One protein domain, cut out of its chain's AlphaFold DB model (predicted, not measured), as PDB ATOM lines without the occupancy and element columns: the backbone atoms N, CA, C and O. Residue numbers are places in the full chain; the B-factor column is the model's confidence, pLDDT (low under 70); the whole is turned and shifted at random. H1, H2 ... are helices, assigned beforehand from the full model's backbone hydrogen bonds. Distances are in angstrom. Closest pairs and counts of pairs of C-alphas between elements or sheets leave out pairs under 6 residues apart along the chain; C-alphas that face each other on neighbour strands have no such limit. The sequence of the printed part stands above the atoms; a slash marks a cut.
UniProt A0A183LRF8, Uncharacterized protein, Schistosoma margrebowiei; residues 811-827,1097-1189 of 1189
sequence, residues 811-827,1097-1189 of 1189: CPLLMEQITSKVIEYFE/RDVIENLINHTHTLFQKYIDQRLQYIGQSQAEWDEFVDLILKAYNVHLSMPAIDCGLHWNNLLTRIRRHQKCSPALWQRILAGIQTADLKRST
ATOM      1  N   CYS A 811     -41.736 -26.694  12.274       84.62
ATOM      2  CA  CYS A 811     -42.239 -27.617  13.297       84.62
ATOM      3  C   CYS A 811     -41.535 -28.986  13.200       84.62
ATOM      4  O   CYS A 811     -41.735 -29.678  12.198       84.62
ATOM      5  N   PRO A 812     -40.767 -29.425  14.220       83.75
ATOM      6  CA  PRO A 812     -39.999 -30.672  14.147       83.75
ATOM      7  C   PRO A 812     -40.882 -31.916  13.968       83.75
ATOM      8  O   PRO A 812     -40.557 -32.773  13.155       83.75
ATOM      9  N   LEU A 813     -42.039 -31.975  14.642       85.69
ATOM     10  CA  LEU A 813     -42.981 -33.102  14.555       85.69
ATOM     11  C   LEU A 813     -43.656 -33.216  13.174       85.69
ATOM     12  O   LEU A 813     -43.995 -34.310  12.733       85.69
ATOM     13  N   LEU A 814     -43.849 -32.092  12.474       85.88
ATOM     14  CA  LEU A 814     -44.356 -32.109  11.099       85.88
ATOM     15  C   LEU A 814     -43.252 -32.539  10.122       85.88
ATOM     16  O   LEU A 814     -43.515 -33.316   9.207       85.88
ATOM     17  N   MET A 815     -42.014 -32.084  10.339       88.56
ATOM     18  CA  MET A 815     -40.872 -32.490   9.519       88.56
ATOM     19  C   MET A 815     -40.545 -33.986   9.677       88.56
ATOM     20  O   MET A 815     -40.266 -34.650   8.684       88.56
ATOM     21  N   GLU A 816     -40.675 -34.545  10.884       87.50
ATOM     22  CA  GLU A 816     -40.601 -35.990  11.161       87.50
ATOM     23  C   GLU A 816     -41.606 -36.791  10.315       87.50
ATOM     24  O   GLU A 816     -41.231 -37.752   9.637       87.50
ATOM     25  N   GLN A 817     -42.879 -36.376  10.301       86.56
ATOM     26  CA  GLN A 817     -43.937 -37.048   9.536       86.56
ATOM     27  C   GLN A 817     -43.717 -36.946   8.021       86.56
ATOM     28  O   GLN A 817     -43.901 -37.931   7.304       86.56
ATOM     29  N   ILE A 818     -43.281 -35.780   7.533       89.25
ATOM     30  CA  ILE A 818     -42.947 -35.580   6.117       89.25
ATOM     31  C   ILE A 818     -41.750 -36.451   5.720       89.25
ATOM     32  O   ILE A 818     -41.838 -37.196   4.747       89.25
ATOM     33  N   THR A 819     -40.662 -36.413   6.491       88.31
ATOM     34  CA  THR A 819     -39.442 -37.190   6.220       88.31
ATOM     35  C   THR A 819     -39.734 -38.689   6.213       88.31
ATOM     36  O   THR A 819     -39.287 -39.393   5.310       88.31
ATOM     37  N   SER A 820     -40.566 -39.172   7.144       87.94
ATOM     38  CA  SER A 820     -41.003 -40.574   7.195       87.94
ATOM     39  C   SER A 820     -41.758 -40.993   5.924       87.94
ATOM     40  O   SER A 820     -41.392 -41.989   5.302       87.94
ATOM     41  N   LYS A 821     -42.750 -40.201   5.480       87.94
ATOM     42  CA  LYS A 821     -43.478 -40.457   4.221       87.94
ATOM     43  C   LYS A 821     -42.573 -40.390   2.982       87.94
ATOM     44  O   LYS A 821     -42.758 -41.172   2.053       87.94
ATOM     45  N   VAL A 822     -41.604 -39.472   2.940       88.56
ATOM     46  CA  VAL A 822     -40.664 -39.354   1.808       88.56
ATOM     47  C   VAL A 822     -39.724 -40.565   1.740       88.56
ATOM     48  O   VAL A 822     -39.479 -41.082   0.650       88.56
ATOM     49  N   ILE A 823     -39.254 -41.071   2.886       87.94
ATOM     50  CA  ILE A 823     -38.478 -42.320   2.957       87.94
ATOM     51  C   ILE A 823     -39.318 -43.501   2.447       87.94
ATOM     52  O   ILE A 823     -38.853 -44.232   1.574       87.94
ATOM     53  N   GLU A 824     -40.561 -43.656   2.920       87.06
ATOM     54  CA  GLU A 824     -41.478 -44.710   2.456       87.06
ATOM     55  C   GLU A 824     -41.718 -44.633   0.938       87.06
ATOM     56  O   GLU A 824     -41.636 -45.645   0.238       87.06
ATOM     57  N   TYR A 825     -41.945 -43.425   0.407       88.38
ATOM     58  CA  TYR A 825     -42.128 -43.193  -1.025       88.38
ATOM     59  C   TYR A 825     -40.930 -43.681  -1.849       88.38
ATOM     60  O   TYR A 825     -41.111 -44.448  -2.797       88.38
ATOM     61  N   PHE A 826     -39.704 -43.287  -1.489       85.56
ATOM     62  CA  PHE A 826     -38.511 -43.708  -2.228       85.56
ATOM     63  C   PHE A 826     -38.166 -45.191  -2.010       85.56
ATOM     64  O   PHE A 826     -37.685 -45.846  -2.939       85.56
ATOM     65  N   GLU A 827     -38.469 -45.773  -0.843       83.56
ATOM     66  CA  GLU A 827     -38.322 -47.218  -0.615       83.56
ATOM     67  C   GLU A 827     -39.325 -48.028  -1.462       83.56
ATOM     68  O   GLU A 827     -38.979 -49.079  -2.000       83.56
ATOM     69  N   ARG A1097     -31.582 -40.042  -2.449       73.81
ATOM     70  CA  ARG A1097     -30.757 -40.062  -1.231       73.81
ATOM     71  C   ARG A1097     -30.391 -38.677  -0.716       73.81
ATOM     72  O   ARG A1097     -30.592 -38.427   0.464       73.81
ATOM     73  N   ASP A1098     -29.946 -37.780  -1.587       80.81
ATOM     74  CA  ASP A1098     -29.510 -36.431  -1.202       80.81
ATOM     75  C   ASP A1098     -30.677 -35.614  -0.600       80.81
ATOM     76  O   ASP A1098     -30.507 -34.845   0.345       80.81
ATOM     77  N   VAL A1099     -31.900 -35.845  -1.095       84.56
ATOM     78  CA  VAL A1099     -33.145 -35.239  -0.587       84.56
ATOM     79  C   VAL A1099     -33.495 -35.789   0.794       84.56
ATOM     80  O   VAL A1099     -33.807 -35.029   1.711       84.56
ATOM     81  N   ILE A1100     -33.414 -37.113   0.953       86.25
ATOM     82  CA  ILE A1100     -33.655 -37.806   2.223       86.25
ATOM     83  C   ILE A1100     -32.627 -37.363   3.272       86.25
ATOM     84  O   ILE A1100     -33.004 -37.071   4.403       86.25
ATOM     85  N   GLU A1101     -31.350 -37.248   2.906       85.75
ATOM     86  CA  GLU A1101     -30.288 -36.761   3.789       85.75
ATOM     87  C   GLU A1101     -30.549 -35.323   4.255       85.75
ATOM     88  O   GLU A1101     -30.508 -35.050   5.458       85.75
ATOM     89  N   ASN A1102     -30.906 -34.422   3.334       86.56
ATOM     90  CA  ASN A1102     -31.270 -33.047   3.669       86.56
ATOM     91  C   ASN A1102     -32.490 -32.977   4.606       86.56
ATOM     92  O   ASN A1102     -32.464 -32.228   5.582       86.56
ATOM     93  N   LEU A1103     -33.531 -33.783   4.369       87.81
ATOM     94  CA  LEU A1103     -34.715 -33.864   5.233       87.81
ATOM     95  C   LEU A1103     -34.401 -34.414   6.632       87.81
ATOM     96  O   LEU A1103     -34.843 -33.835   7.627       87.81
ATOM     97  N   ILE A1104     -33.610 -35.485   6.736       86.88
ATOM     98  CA  ILE A1104     -33.192 -36.065   8.021       86.88
ATOM     99  C   ILE A1104     -32.355 -35.047   8.806       86.88
ATOM    100  O   ILE A1104     -32.677 -34.732   9.955       86.88
ATOM    101  N   ASN A1105     -31.319 -34.472   8.188       87.50
ATOM    102  CA  ASN A1105     -30.451 -33.493   8.843       87.50
ATOM    103  C   ASN A1105     -31.228 -32.213   9.228       87.50
ATOM    104  O   ASN A1105     -31.040 -31.678  10.324       87.50
ATOM    105  N   HIS A1106     -32.179 -31.752   8.409       87.69
ATOM    106  CA  HIS A1106     -33.052 -30.636   8.783       87.69
ATOM    107  C   HIS A1106     -33.997 -31.001   9.942       87.69
ATOM    108  O   HIS A1106     -34.147 -30.209  10.873       87.69
ATOM    109  N   THR A1107     -34.584 -32.203   9.947       87.19
ATOM    110  CA  THR A1107     -35.430 -32.700  11.051       87.19
ATOM    111  C   THR A1107     -34.666 -32.661  12.373       87.19
ATOM    112  O   THR A1107     -35.121 -32.036  13.334       87.19
ATOM    113  N   HIS A1108     -33.456 -33.232  12.409       85.88
ATOM    114  CA  HIS A1108     -32.580 -33.173  13.586       85.88
ATOM    115  C   HIS A1108     -32.229 -31.734  13.974       85.88
ATOM    116  O   HIS A1108     -32.293 -31.392  15.154       85.88
ATOM    117  N   THR A1109     -31.947 -30.860  13.006       88.69
ATOM    118  CA  THR A1109     -31.685 -29.430  13.259       88.69
ATOM    119  C   THR A1109     -32.874 -28.731  13.934       88.69
ATOM    120  O   THR A1109     -32.674 -27.969  14.883       88.69
ATOM    121  N   LEU A1110     -34.114 -29.009  13.512       86.19
ATOM    122  CA  LEU A1110     -35.321 -28.449  14.133       86.19
ATOM    123  C   LEU A1110     -35.539 -28.968  15.557       86.19
ATOM    124  O   LEU A1110     -35.805 -28.161  16.449       86.19
ATOM    125  N   PHE A1111     -35.397 -30.278  15.796       85.56
ATOM    126  CA  PHE A1111     -35.499 -30.835  17.151       85.56
ATOM    127  C   PHE A1111     -34.441 -30.230  18.074       85.56
ATOM    128  O   PHE A1111     -34.775 -29.787  19.169       85.56
ATOM    129  N   GLN A1112     -33.192 -30.136  17.615       86.69
ATOM    130  CA  GLN A1112     -32.109 -29.514  18.372       86.69
ATOM    131  C   GLN A1112     -32.408 -28.047  18.707       86.69
ATOM    132  O   GLN A1112     -32.369 -27.673  19.876       86.69
ATOM    133  N   LYS A1113     -32.792 -27.236  17.713       86.06
ATOM    134  CA  LYS A1113     -33.158 -25.823  17.901       86.06
ATOM    135  C   LYS A1113     -34.330 -25.649  18.874       86.06
ATOM    136  O   LYS A1113     -34.290 -24.756  19.717       86.06
ATOM    137  N   TYR A1114     -35.357 -26.496  18.782       84.44
ATOM    138  CA  TYR A1114     -36.536 -26.423  19.649       84.44
ATOM    139  C   TYR A1114     -36.242 -26.901  21.083       84.44
ATOM    140  O   TYR A1114     -36.741 -26.307  22.038       84.44
ATOM    141  N   ILE A1115     -35.384 -27.916  21.251       86.44
ATOM    142  CA  ILE A1115     -34.886 -28.369  22.558       86.44
ATOM    143  C   ILE A1115     -34.018 -27.289  23.205       86.44
ATOM    144  O   ILE A1115     -34.289 -26.925  24.346       86.44
ATOM    145  N   ASP A1116     -33.036 -26.729  22.493       84.62
ATOM    146  CA  ASP A1116     -32.171 -25.663  23.018       84.62
ATOM    147  C   ASP A1116     -33.001 -24.410  23.390       84.62
ATOM    148  O   ASP A1116     -32.798 -23.827  24.458       84.62
ATOM    149  N   GLN A1117     -34.020 -24.050  22.591       84.44
ATOM    150  CA  GLN A1117     -34.967 -22.974  22.919       84.44
ATOM    151  C   GLN A1117     -35.811 -23.291  24.167       84.44
ATOM    152  O   GLN A1117     -35.889 -22.465  25.077       84.44
ATOM    153  N   ARG A1118     -36.439 -24.473  24.258       82.56
ATOM    154  CA  ARG A1118     -37.214 -24.874  25.450       82.56
ATOM    155  C   ARG A1118     -36.326 -24.910  26.698       82.56
ATOM    156  O   ARG A1118     -36.733 -24.409  27.740       82.56
ATOM    157  N   LEU A1119     -35.096 -25.405  26.583       83.50
ATOM    158  CA  LEU A1119     -34.110 -25.491  27.664       83.50
ATOM    159  C   LEU A1119     -33.603 -24.110  28.136       83.50
ATOM    160  O   LEU A1119     -33.241 -23.953  29.305       83.50
ATOM    161  N   GLN A1120     -33.634 -23.087  27.275       81.25
ATOM    162  CA  GLN A1120     -33.360 -21.697  27.656       81.25
ATOM    163  C   GLN A1120     -34.476 -21.094  28.531       81.25
ATOM    164  O   GLN A1120     -34.188 -20.291  29.423       81.25
ATOM    165  N   TYR A1121     -35.735 -21.499  28.332       78.62
ATOM    166  CA  TYR A1121     -36.907 -20.944  29.030       78.62
ATOM    167  C   TYR A1121     -37.559 -21.883  30.054       78.62
ATOM    168  O   TYR A1121     -38.496 -21.458  30.721       78.62
ATOM    169  N   ILE A1122     -37.045 -23.103  30.237       81.50
ATOM    170  CA  ILE A1122     -37.620 -24.094  31.154       81.50
ATOM    171  C   ILE A1122     -37.742 -23.555  32.590       81.50
ATOM    172  O   ILE A1122     -36.789 -22.988  33.142       81.50
ATOM    173  N   GLY A1123     -38.933 -23.719  33.169       76.12
ATOM    174  CA  GLY A1123     -39.215 -23.453  34.572       76.12
ATOM    175  C   GLY A1123     -38.806 -24.606  35.492       76.12
ATOM    176  O   GLY A1123     -37.985 -25.464  35.156       76.12
ATOM    177  N   GLN A1124     -39.369 -24.603  36.697       76.38
ATOM    178  CA  GLN A1124     -39.129 -25.622  37.728       76.38
ATOM    179  C   GLN A1124     -40.373 -26.475  38.017       76.38
ATOM    180  O   GLN A1124     -40.353 -27.268  38.957       76.38
ATOM    181  N   SER A1125     -41.464 -26.326  37.254       81.88
ATOM    182  CA  SER A1125     -42.649 -27.153  37.476       81.88
ATOM    183  C   SER A1125     -42.459 -28.562  36.912       81.88
ATOM    184  O   SER A1125     -41.819 -28.775  35.879       81.88
ATOM    185  N   GLN A1126     -43.072 -29.538  37.580       78.88
ATOM    186  CA  GLN A1126     -43.014 -30.934  37.159       78.88
ATOM    187  C   GLN A1126     -43.631 -31.137  35.760       78.88
ATOM    188  O   GLN A1126     -43.096 -31.897  34.961       78.88
ATOM    189  N   ALA A1127     -44.693 -30.395  35.422       82.69
ATOM    190  CA  ALA A1127     -45.331 -30.464  34.108       82.69
ATOM    191  C   ALA A1127     -44.408 -29.989  32.968       82.69
ATOM    192  O   ALA A1127     -44.298 -30.671  31.953       82.69
ATOM    193  N   GLU A1128     -43.687 -28.874  33.143       82.44
ATOM    194  CA  GLU A1128     -42.705 -28.398  32.150       82.44
ATOM    195  C   GLU A1128     -41.555 -29.396  31.956       82.44
ATOM    196  O   GLU A1128     -41.049 -29.557  30.845       82.44
ATOM    197  N   TRP A1129     -41.134 -30.069  33.031       83.62
ATOM    198  CA  TRP A1129     -40.085 -31.086  32.973       83.62
ATOM    199  C   TRP A1129     -40.566 -32.355  32.263       83.62
ATOM    200  O   TRP A1129     -39.791 -32.952  31.520       83.62
ATOM    201  N   ASP A1130     -41.830 -32.747  32.436       84.19
ATOM    202  CA  ASP A1130     -42.420 -33.884  31.725       84.19
ATOM    203  C   ASP A1130     -42.686 -33.579  30.239       84.19
ATOM    204  O   ASP A1130     -42.344 -34.409  29.398       84.19
ATOM    205  N   GLU A1131     -43.163 -32.377  29.880       86.06
ATOM    206  CA  GLU A1131     -43.214 -31.923  28.473       86.06
ATOM    207  C   GLU A1131     -41.823 -31.939  27.816       86.06
ATOM    208  O   GLU A1131     -41.672 -32.333  26.657       86.06
ATOM    209  N   PHE A1132     -40.790 -31.501  28.542       85.81
ATOM    210  CA  PHE A1132     -39.425 -31.456  28.023       85.81
ATOM    211  C   PHE A1132     -38.810 -32.854  27.864       85.81
ATOM    212  O   PHE A1132     -38.113 -33.107  26.881       85.81
ATOM    213  N   VAL A1133     -39.096 -33.784  28.783       85.62
ATOM    214  CA  VAL A1133     -38.688 -35.190  28.651       85.62
ATOM    215  C   VAL A1133     -39.417 -35.862  27.483       85.62
ATOM    216  O   VAL A1133     -38.759 -36.507  26.676       85.62
ATOM    217  N   ASP A1134     -40.727 -35.662  27.316       86.25
ATOM    218  CA  ASP A1134     -41.492 -36.172  26.164       86.25
ATOM    219  C   ASP A1134     -40.957 -35.636  24.817       86.25
ATOM    220  O   ASP A1134     -40.754 -36.403  23.874       86.25
ATOM    221  N   LEU A1135     -40.616 -34.344  24.740       86.94
ATOM    222  CA  LEU A1135     -39.943 -33.753  23.577       86.94
ATOM    223  C   LEU A1135     -38.585 -34.420  23.280       86.94
ATOM    224  O   LEU A1135     -38.276 -34.704  22.120       86.94
ATOM    225  N   ILE A1136     -37.777 -34.684  24.312       86.25
ATOM    226  CA  ILE A1136     -36.487 -35.377  24.170       86.25
ATOM    227  C   ILE A1136     -36.691 -36.837  23.744       86.25
ATOM    228  O   ILE A1136     -35.942 -37.326  22.903       86.25
ATOM    229  N   LEU A1137     -37.720 -37.525  24.246       86.19
ATOM    230  CA  LEU A1137     -38.059 -38.891  23.835       86.19
ATOM    231  C   LEU A1137     -38.566 -38.960  22.389       86.19
ATOM    232  O   LEU A1137     -38.289 -39.936  21.694       86.19
ATOM    233  N   LYS A1138     -39.240 -37.920  21.892       85.50
ATOM    234  CA  LYS A1138     -39.588 -37.791  20.467       85.50
ATOM    235  C   LYS A1138     -38.336 -37.608  19.609       85.50
ATOM    236  O   LYS A1138     -38.114 -38.403  18.701       85.50
ATOM    237  N   ALA A1139     -37.441 -36.687  19.975       85.62
ATOM    238  CA  ALA A1139     -36.141 -36.544  19.310       85.62
ATOM    239  C   ALA A1139     -35.291 -37.836  19.358       85.62
ATOM    240  O   ALA A1139     -34.585 -38.152  18.400       85.62
ATOM    241  N   TYR A1140     -35.389 -38.615  20.441       84.06
ATOM    242  CA  TYR A1140     -34.725 -39.913  20.563       84.06
ATOM    243  C   TYR A1140     -35.326 -40.970  19.628       84.06
ATOM    244  O   TYR A1140     -34.592 -41.654  18.918       84.06
ATOM    245  N   ASN A1141     -36.657 -41.070  19.560       84.44
ATOM    246  CA  ASN A1141     -37.328 -41.965  18.619       84.44
ATOM    247  C   ASN A1141     -36.988 -41.619  17.160       84.44
ATOM    248  O   ASN A1141     -36.747 -42.537  16.381       84.44
ATOM    249  N   VAL A1142     -36.868 -40.328  16.824       83.56
ATOM    250  CA  VAL A1142     -36.385 -39.852  15.515       83.56
ATOM    251  C   VAL A1142     -34.928 -40.245  15.265       83.56
ATOM    252  O   VAL A1142     -34.599 -40.684  14.169       83.56
ATOM    253  N   HIS A1143     -34.044 -40.175  16.266       82.38
ATOM    254  CA  HIS A1143     -32.677 -40.692  16.127       82.38
ATOM    255  C   HIS A1143     -32.636 -42.209  15.868       82.38
ATOM    256  O   HIS A1143     -31.802 -42.661  15.084       82.38
ATOM    257  N   LEU A1144     -33.537 -42.979  16.486       81.19
ATOM    258  CA  LEU A1144     -33.629 -44.430  16.305       81.19
ATOM    259  C   LEU A1144     -34.317 -44.858  14.995       81.19
ATOM    260  O   LEU A1144     -34.041 -45.957  14.519       81.19
ATOM    261  N   SER A1145     -35.213 -44.047  14.422       78.00
ATOM    262  CA  SER A1145     -35.883 -44.343  13.143       78.00
ATOM    263  C   SER A1145     -35.127 -43.794  11.929       78.00
ATOM    264  O   SER A1145     -35.076 -44.448  10.889       78.00
ATOM    265  N   MET A1146     -34.517 -42.616  12.066       82.38
ATOM    266  CA  MET A1146     -33.766 -41.914  11.026       82.38
ATOM    267  C   MET A1146     -32.509 -41.253  11.630       82.38
ATOM    268  O   MET A1146     -32.524 -40.068  11.977       82.38
ATOM    269  N   PRO A1147     -31.397 -41.992  11.808       79.12
ATOM    270  CA  PRO A1147     -30.181 -41.429  12.389       79.12
ATOM    271  C   PRO A1147     -29.632 -40.285  11.527       79.12
ATOM    272  O   PRO A1147     -29.543 -40.408  10.306       79.12
ATOM    273  N   ALA A1148     -29.252 -39.176  12.175       79.69
ATOM    274  CA  ALA A1148     -28.600 -38.043  11.521       79.69
ATOM    275  C   ALA A1148     -27.338 -38.489  10.767       79.69
ATOM    276  O   ALA A1148     -26.572 -39.302  11.285       79.69
ATOM    277  N   ILE A1149     -27.128 -37.937   9.570       78.31
ATOM    278  CA  ILE A1149     -25.976 -38.257   8.716       78.31
ATOM    279  C   ILE A1149     -24.841 -37.244   8.948       78.31
ATOM    280  O   ILE A1149     -23.667 -37.605   8.877       78.31
ATOM    281  N   ASP A1150     -25.170 -36.003   9.327       78.06
ATOM    282  CA  ASP A1150     -24.178 -35.060   9.852       78.06
ATOM    283  C   ASP A1150     -23.731 -35.439  11.278       78.06
ATOM    284  O   ASP A1150     -24.511 -35.428  12.237       78.06
ATOM    285  N   CYS A1151     -22.424 -35.666  11.427       69.38
ATOM    286  CA  CYS A1151     -21.731 -35.841  12.699       69.38
ATOM    287  C   CYS A1151     -22.026 -34.728  13.722       69.38
ATOM    288  O   CYS A1151     -22.086 -35.003  14.923       69.38
ATOM    289  N   GLY A1152     -22.219 -33.481  13.280       71.56
ATOM    290  CA  GLY A1152     -22.599 -32.356  14.141       71.56
ATOM    291  C   GLY A1152     -23.967 -32.544  14.805       71.56
ATOM    292  O   GLY A1152     -24.160 -32.150  15.960       71.56
ATOM    293  N   LEU A1153     -24.885 -33.227  14.120       78.81
ATOM    294  CA  LEU A1153     -26.264 -33.459  14.549       78.81
ATOM    295  C   LEU A1153     -26.473 -34.765  15.338       78.81
ATOM    296  O   LEU A1153     -27.572 -35.000  15.840       78.81
ATOM    297  N   HIS A1154     -25.434 -35.587  15.516       81.31
ATOM    298  CA  HIS A1154     -25.509 -36.827  16.295       81.31
ATOM    299  C   HIS A1154     -26.084 -36.635  17.715       81.31
ATOM    300  O   HIS A1154     -25.707 -35.723  18.455       81.31
ATOM    301  N   TRP A1155     -26.917 -37.586  18.144       81.31
ATOM    302  CA  TRP A1155     -27.582 -37.622  19.456       81.31
ATOM    303  C   TRP A1155     -26.646 -37.407  20.655       81.31
ATOM    304  O   TRP A1155     -26.958 -36.645  21.570       81.31
ATOM    305  N   ASN A1156     -25.451 -38.001  20.620       80.75
ATOM    306  CA  ASN A1156     -24.446 -37.851  21.677       80.75
ATOM    307  C   ASN A1156     -23.964 -36.396  21.841       80.75
ATOM    308  O   ASN A1156     -23.650 -35.973  22.958       80.75
ATOM    309  N   ASN A1157     -23.955 -35.606  20.761       81.38
ATOM    310  CA  ASN A1157     -23.633 -34.181  20.815       81.38
ATOM    311  C   ASN A1157     -24.790 -33.382  21.424       81.38
ATOM    312  O   ASN A1157     -24.542 -32.552  22.300       81.38
ATOM    313  N   LEU A1158     -26.042 -33.680  21.055       82.75
ATOM    314  CA  LEU A1158     -27.234 -33.078  21.668       82.75
ATOM    315  C   LEU A1158     -27.295 -33.351  23.181       82.75
ATOM    316  O   LEU A1158     -27.360 -32.405  23.965       82.75
ATOM    317  N   LEU A1159     -27.172 -34.613  23.612       83.19
ATOM    318  CA  LEU A1159     -27.096 -34.973  25.035       83.19
ATOM    319  C   LEU A1159     -25.955 -34.239  25.758       83.19
ATOM    320  O   LEU A1159     -26.124 -33.779  26.889       83.19
ATOM    321  N   THR A1160     -24.804 -34.076  25.100       83.25
ATOM    322  CA  THR A1160     -23.663 -33.331  25.650       83.25
ATOM    323  C   THR A1160     -23.946 -31.830  25.774       83.25
ATOM    324  O   THR A1160     -23.514 -31.230  26.759       83.25
ATOM    325  N   ARG A1161     -24.690 -31.211  24.841       83.75
ATOM    326  CA  ARG A1161     -25.136 -29.809  24.970       83.75
ATOM    327  C   ARG A1161     -26.138 -29.649  26.111       83.75
ATOM    328  O   ARG A1161     -25.908 -28.815  26.984       83.75
ATOM    329  N   ILE A1162     -27.168 -30.500  26.170       84.38
ATOM    330  CA  ILE A1162     -28.189 -30.488  27.231       84.38
ATOM    331  C   ILE A1162     -27.527 -30.605  28.611       84.38
ATOM    332  O   ILE A1162     -27.764 -29.769  29.480       84.38
ATOM    333  N   ARG A1163     -26.632 -31.584  28.805       82.56
ATOM    334  CA  ARG A1163     -25.908 -31.797  30.074       82.56
ATOM    335  C   ARG A1163     -24.994 -30.629  30.473       82.56
ATOM    336  O   ARG A1163     -24.710 -30.463  31.656       82.56
ATOM    337  N   ARG A1164     -24.498 -29.843  29.512       83.06
ATOM    338  CA  ARG A1164     -23.634 -28.670  29.756       83.06
ATOM    339  C   ARG A1164     -24.417 -27.364  29.942       83.06
ATOM    340  O   ARG A1164     -23.809 -26.352  30.282       83.06
ATOM    341  N   HIS A1165     -25.729 -27.355  29.716       81.75
ATOM    342  CA  HIS A1165     -26.536 -26.142  29.802       81.75
ATOM    343  C   HIS A1165     -26.835 -25.747  31.256       81.75
ATOM    344  O   HIS A1165     -27.269 -26.571  32.057       81.75
ATOM    345  N   GLN A1166     -26.685 -24.461  31.588       74.12
ATOM    346  CA  GLN A1166     -26.774 -23.953  32.968       74.12
ATOM    347  C   GLN A1166     -28.139 -24.176  33.646       74.12
ATOM    348  O   GLN A1166     -28.200 -24.268  34.868       74.12
ATOM    349  N   LYS A1167     -29.231 -24.286  32.874       78.12
ATOM    350  CA  LYS A1167     -30.574 -24.615  33.398       78.12
ATOM    351  C   LYS A1167     -30.869 -26.117  33.515       78.12
ATOM    352  O   LYS A1167     -31.913 -26.483  34.049       78.12
ATOM    353  N   CYS A1168     -29.990 -26.998  33.032       81.94
ATOM    354  CA  CYS A1168     -30.183 -28.440  33.160       81.94
ATOM    355  C   CYS A1168     -29.840 -28.883  34.590       81.94
ATOM    356  O   CYS A1168     -28.678 -29.112  34.927       81.94
ATOM    357  N   SER A1169     -30.851 -28.961  35.461       81.88
ATOM    358  CA  SER A1169     -30.645 -29.409  36.842       81.88
ATOM    359  C   SER A1169     -30.234 -30.893  36.882       81.88
ATOM    360  O   SER A1169     -30.663 -31.673  36.026       81.88
ATOM    361  N   PRO A1170     -29.462 -31.345  37.892       82.44
ATOM    362  CA  PRO A1170     -29.138 -32.764  38.039       82.44
ATOM    363  C   PRO A1170     -30.382 -33.660  38.146       82.44
ATOM    364  O   PRO A1170     -30.373 -34.776  37.636       82.44
ATOM    365  N   ALA A1171     -31.466 -33.163  38.754       81.81
ATOM    366  CA  ALA A1171     -32.738 -33.878  38.854       81.81
ATOM    367  C   ALA A1171     -33.434 -34.027  37.486       81.81
ATOM    368  O   ALA A1171     -33.887 -35.120  37.146       81.81
ATOM    369  N   LEU A1172     -33.454 -32.964  36.673       84.38
ATOM    370  CA  LEU A1172     -33.966 -33.010  35.303       84.38
ATOM    371  C   LEU A1172     -33.135 -33.966  34.435       84.38
ATOM    372  O   LEU A1172     -33.697 -34.783  33.711       84.38
ATOM    373  N   TRP A1173     -31.805 -33.921  34.555       86.50
ATOM    374  CA  TRP A1173     -30.906 -34.826  33.837       86.50
ATOM    375  C   TRP A1173     -31.149 -36.303  34.186       86.50
ATOM    376  O   TRP A1173     -31.214 -37.141  33.288       86.50
ATOM    377  N   GLN A1174     -31.357 -36.631  35.467       84.31
ATOM    378  CA  GLN A1174     -31.734 -37.992  35.871       84.31
ATOM    379  C   GLN A1174     -33.109 -38.399  35.319       84.31
ATOM    380  O   GLN A1174     -33.267 -39.532  34.868       84.31
ATOM    381  N   ARG A1175     -34.089 -37.482  35.274       84.88
ATOM    382  CA  ARG A1175     -35.412 -37.754  34.683       84.88
ATOM    383  C   ARG A1175     -35.332 -38.029  33.176       84.88
ATOM    384  O   ARG A1175     -36.010 -38.931  32.695       84.88
ATOM    385  N   ILE A1176     -34.466 -37.313  32.454       86.69
ATOM    386  CA  ILE A1176     -34.174 -37.561  31.032       86.69
ATOM    387  C   ILE A1176     -33.576 -38.962  30.834       86.69
ATOM    388  O   ILE A1176     -34.077 -39.724  30.010       86.69
ATOM    389  N   LEU A1177     -32.549 -39.330  31.609       86.25
ATOM    390  CA  LEU A1177     -31.917 -40.652  31.504       86.25
ATOM    391  C   LEU A1177     -32.884 -41.794  31.852       86.25
ATOM    392  O   LEU A1177     -32.954 -42.771  31.108       86.25
ATOM    393  N   ALA A1178     -33.668 -41.654  32.924       86.00
ATOM    394  CA  ALA A1178     -34.686 -42.633  33.304       86.00
ATOM    395  C   ALA A1178     -35.793 -42.761  32.239       86.00
ATOM    396  O   ALA A1178     -36.266 -43.865  31.966       86.00
ATOM    397  N   GLY A1179     -36.177 -41.651  31.597       84.56
ATOM    398  CA  GLY A1179     -37.102 -41.653  30.465       84.56
ATOM    399  C   GLY A1179     -36.569 -42.464  29.282       84.56
ATOM    400  O   GLY A1179     -37.285 -43.320  28.766       84.56
ATOM    401  N   ILE A1180     -35.309 -42.239  28.889       86.94
ATOM    402  CA  ILE A1180     -34.651 -42.963  27.784       86.94
ATOM    403  C   ILE A1180     -34.570 -44.460  28.108       86.94
ATOM    404  O   ILE A1180     -35.076 -45.272  27.343       86.94
ATOM    405  N   GLN A1181     -34.074 -44.823  29.297       82.69
ATOM    406  CA  GLN A1181     -34.018 -46.217  29.764       82.69
ATOM    407  C   GLN A1181     -35.396 -46.899  29.767       82.69
ATOM    408  O   GLN A1181     -35.510 -48.079  29.438       82.69
ATOM    409  N   THR A1182     -36.459 -46.164  30.107       84.69
ATOM    410  CA  THR A1182     -37.839 -46.675  30.072       84.69
ATOM    411  C   THR A1182     -38.344 -46.867  28.638       84.69
ATOM    412  O   THR A1182     -39.115 -47.792  28.386       84.69
ATOM    413  N   ALA A1183     -37.934 -46.017  27.693       79.75
ATOM    414  CA  ALA A1183     -38.267 -46.159  26.276       79.75
ATOM    415  C   ALA A1183     -37.516 -47.333  25.624       79.75
ATOM    416  O   ALA A1183     -38.126 -48.091  24.872       79.75
ATOM    417  N   ASP A1184     -36.239 -47.527  25.967       81.81
ATOM    418  CA  ASP A1184     -35.433 -48.672  25.528       81.81
ATOM    419  C   ASP A1184     -36.014 -49.990  26.045       81.81
ATOM    420  O   ASP A1184     -36.233 -50.922  25.270       81.81
ATOM    421  N   LEU A1185     -36.355 -50.051  27.339       81.25
ATOM    422  CA  LEU A1185     -36.960 -51.238  27.941       81.25
ATOM    423  C   LEU A1185     -38.279 -51.605  27.241       81.25
ATOM    424  O   LEU A1185     -38.446 -52.751  26.836       81.25
ATOM    425  N   LYS A1186     -39.157 -50.620  26.995       76.06
ATOM    426  CA  LYS A1186     -40.419 -50.783  26.242       76.06
ATOM    427  C   LYS A1186     -40.250 -51.160  24.764       76.06
ATOM    428  O   LYS A1186     -41.236 -51.509  24.129       76.06
ATOM    429  N   ARG A1187     -39.044 -51.033  24.199       68.94
ATOM    430  CA  ARG A1187     -38.704 -51.463  22.831       68.94
ATOM    431  C   ARG A1187     -38.063 -52.860  22.812       68.94
ATOM    432  O   ARG A1187     -37.977 -53.474  21.755       68.94
ATOM    433  N   SER A1188     -37.614 -53.354  23.968       65.56
ATOM    434  CA  SER A1188     -37.055 -54.703  24.155       65.56
ATOM    435  C   SER A1188     -38.084 -55.770  24.562       65.56
ATOM    436  O   SER A1188     -37.730 -56.945  24.645       65.56
ATOM    437  N   THR A1189     -39.328 -55.352  24.821       48.88
ATOM    438  CA  THR A1189     -40.485 -56.171  25.227       48.88
ATOM    439  C   THR A1189     -41.558 -56.186  24.151       48.88
ATOM    440  O   THR A1189     -42.015 -57.294  23.811       48.88
TER     441      THR A1189
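Overview. This is residues 811 to 827 and 1097 to 1189 of the 1189 residues of an uncharacterized protein of Schistosoma margrebowiei (UniProt A0A183LRF8). Look for one long helix, H2, with H1 packed along its earlier part and H3 folded back along its later part, so that H1 and H3 follow one another along H2 more than they lie side by side. H4, a short helix, lies alongside the later part of H2 and H3, and H5 crosses H3 at a steep tilt. The printed part has 110 residues, with five named helices in the order H1, H2, H3, H4, H5 and no named strand; the class is all helix. It is compact, with a radius of gyration of the C-alphas of 14.4 A, and spans 43 by 33 by 23 A.

Arrangement. Begin with H1, residues 812 to 827, and go on past the cut to H2, residues 1097 to 1121. They touch, closest at the C-alphas of Pro 812 and Leu 1110, 5.2 A apart, and run opposite ways at a shallow tilt of 15 degrees. H3, residues 1126 to 1145, forms a helical hairpin with H2; it touches residues 1108 to 1119 of H2 alone, and the closest C-alphas, those of Phe 1111 and Ala 1139, are 6.1 A apart. H1, H2 and H3 form an up-and-down bundle, each helix running against the one before it. H1 and H3 are close but not clearly touching, with the C-alphas of Glu 816 and Val 1142 closest at 7.2 A. Next find H4, residues 1155 to 1164: it only just touches H2, with 3 pairs of C-alphas within 8 A, the closest being those of Gln 1112 and Leu 1158 at 6.9 A. H5, residues 1170 to 1185, touches H3 at a steep tilt of 44 degrees, closest at the C-alphas of Val 1133 and Ile 1176, 5.6 A apart. H5 is apart from H1 and from H2. In H1, H2, H3, H4 and H5 every O i to N i+4 pair is within hydrogen-bond range.

Along the chain. Find C-alpha 812 at (-39.999, -30.672, 14.147); from there H1 runs 22.2 A to C-alpha 827. H2 starts at C-alpha 1097, at (-30.757, -40.062, -1.231), and runs 36.3 A to C-alpha 1121. H3 measures 28.4 A, H4 14.2 A and H5 22.5 A from first to last C-alpha; H5 ends at C-alpha 1185, at (-36.960, -51.238, 27.941).

Size, cuts and confidence. The C-alphas of Glu 827 and Gln 1124 are the two farthest apart, at 44.0 A. Residues 828 to 1096 are not printed, and C-alphas 827 and 1097 are 10.4 A apart across that cut. The links H2 to H3 and H4 to H5 are tight, and H3 to H4 is short. The model's mean pLDDT over the printed part is 82.9; look for values under 70 at residue 1151 and residues 1187 to 1189, the last being the chain's last residue.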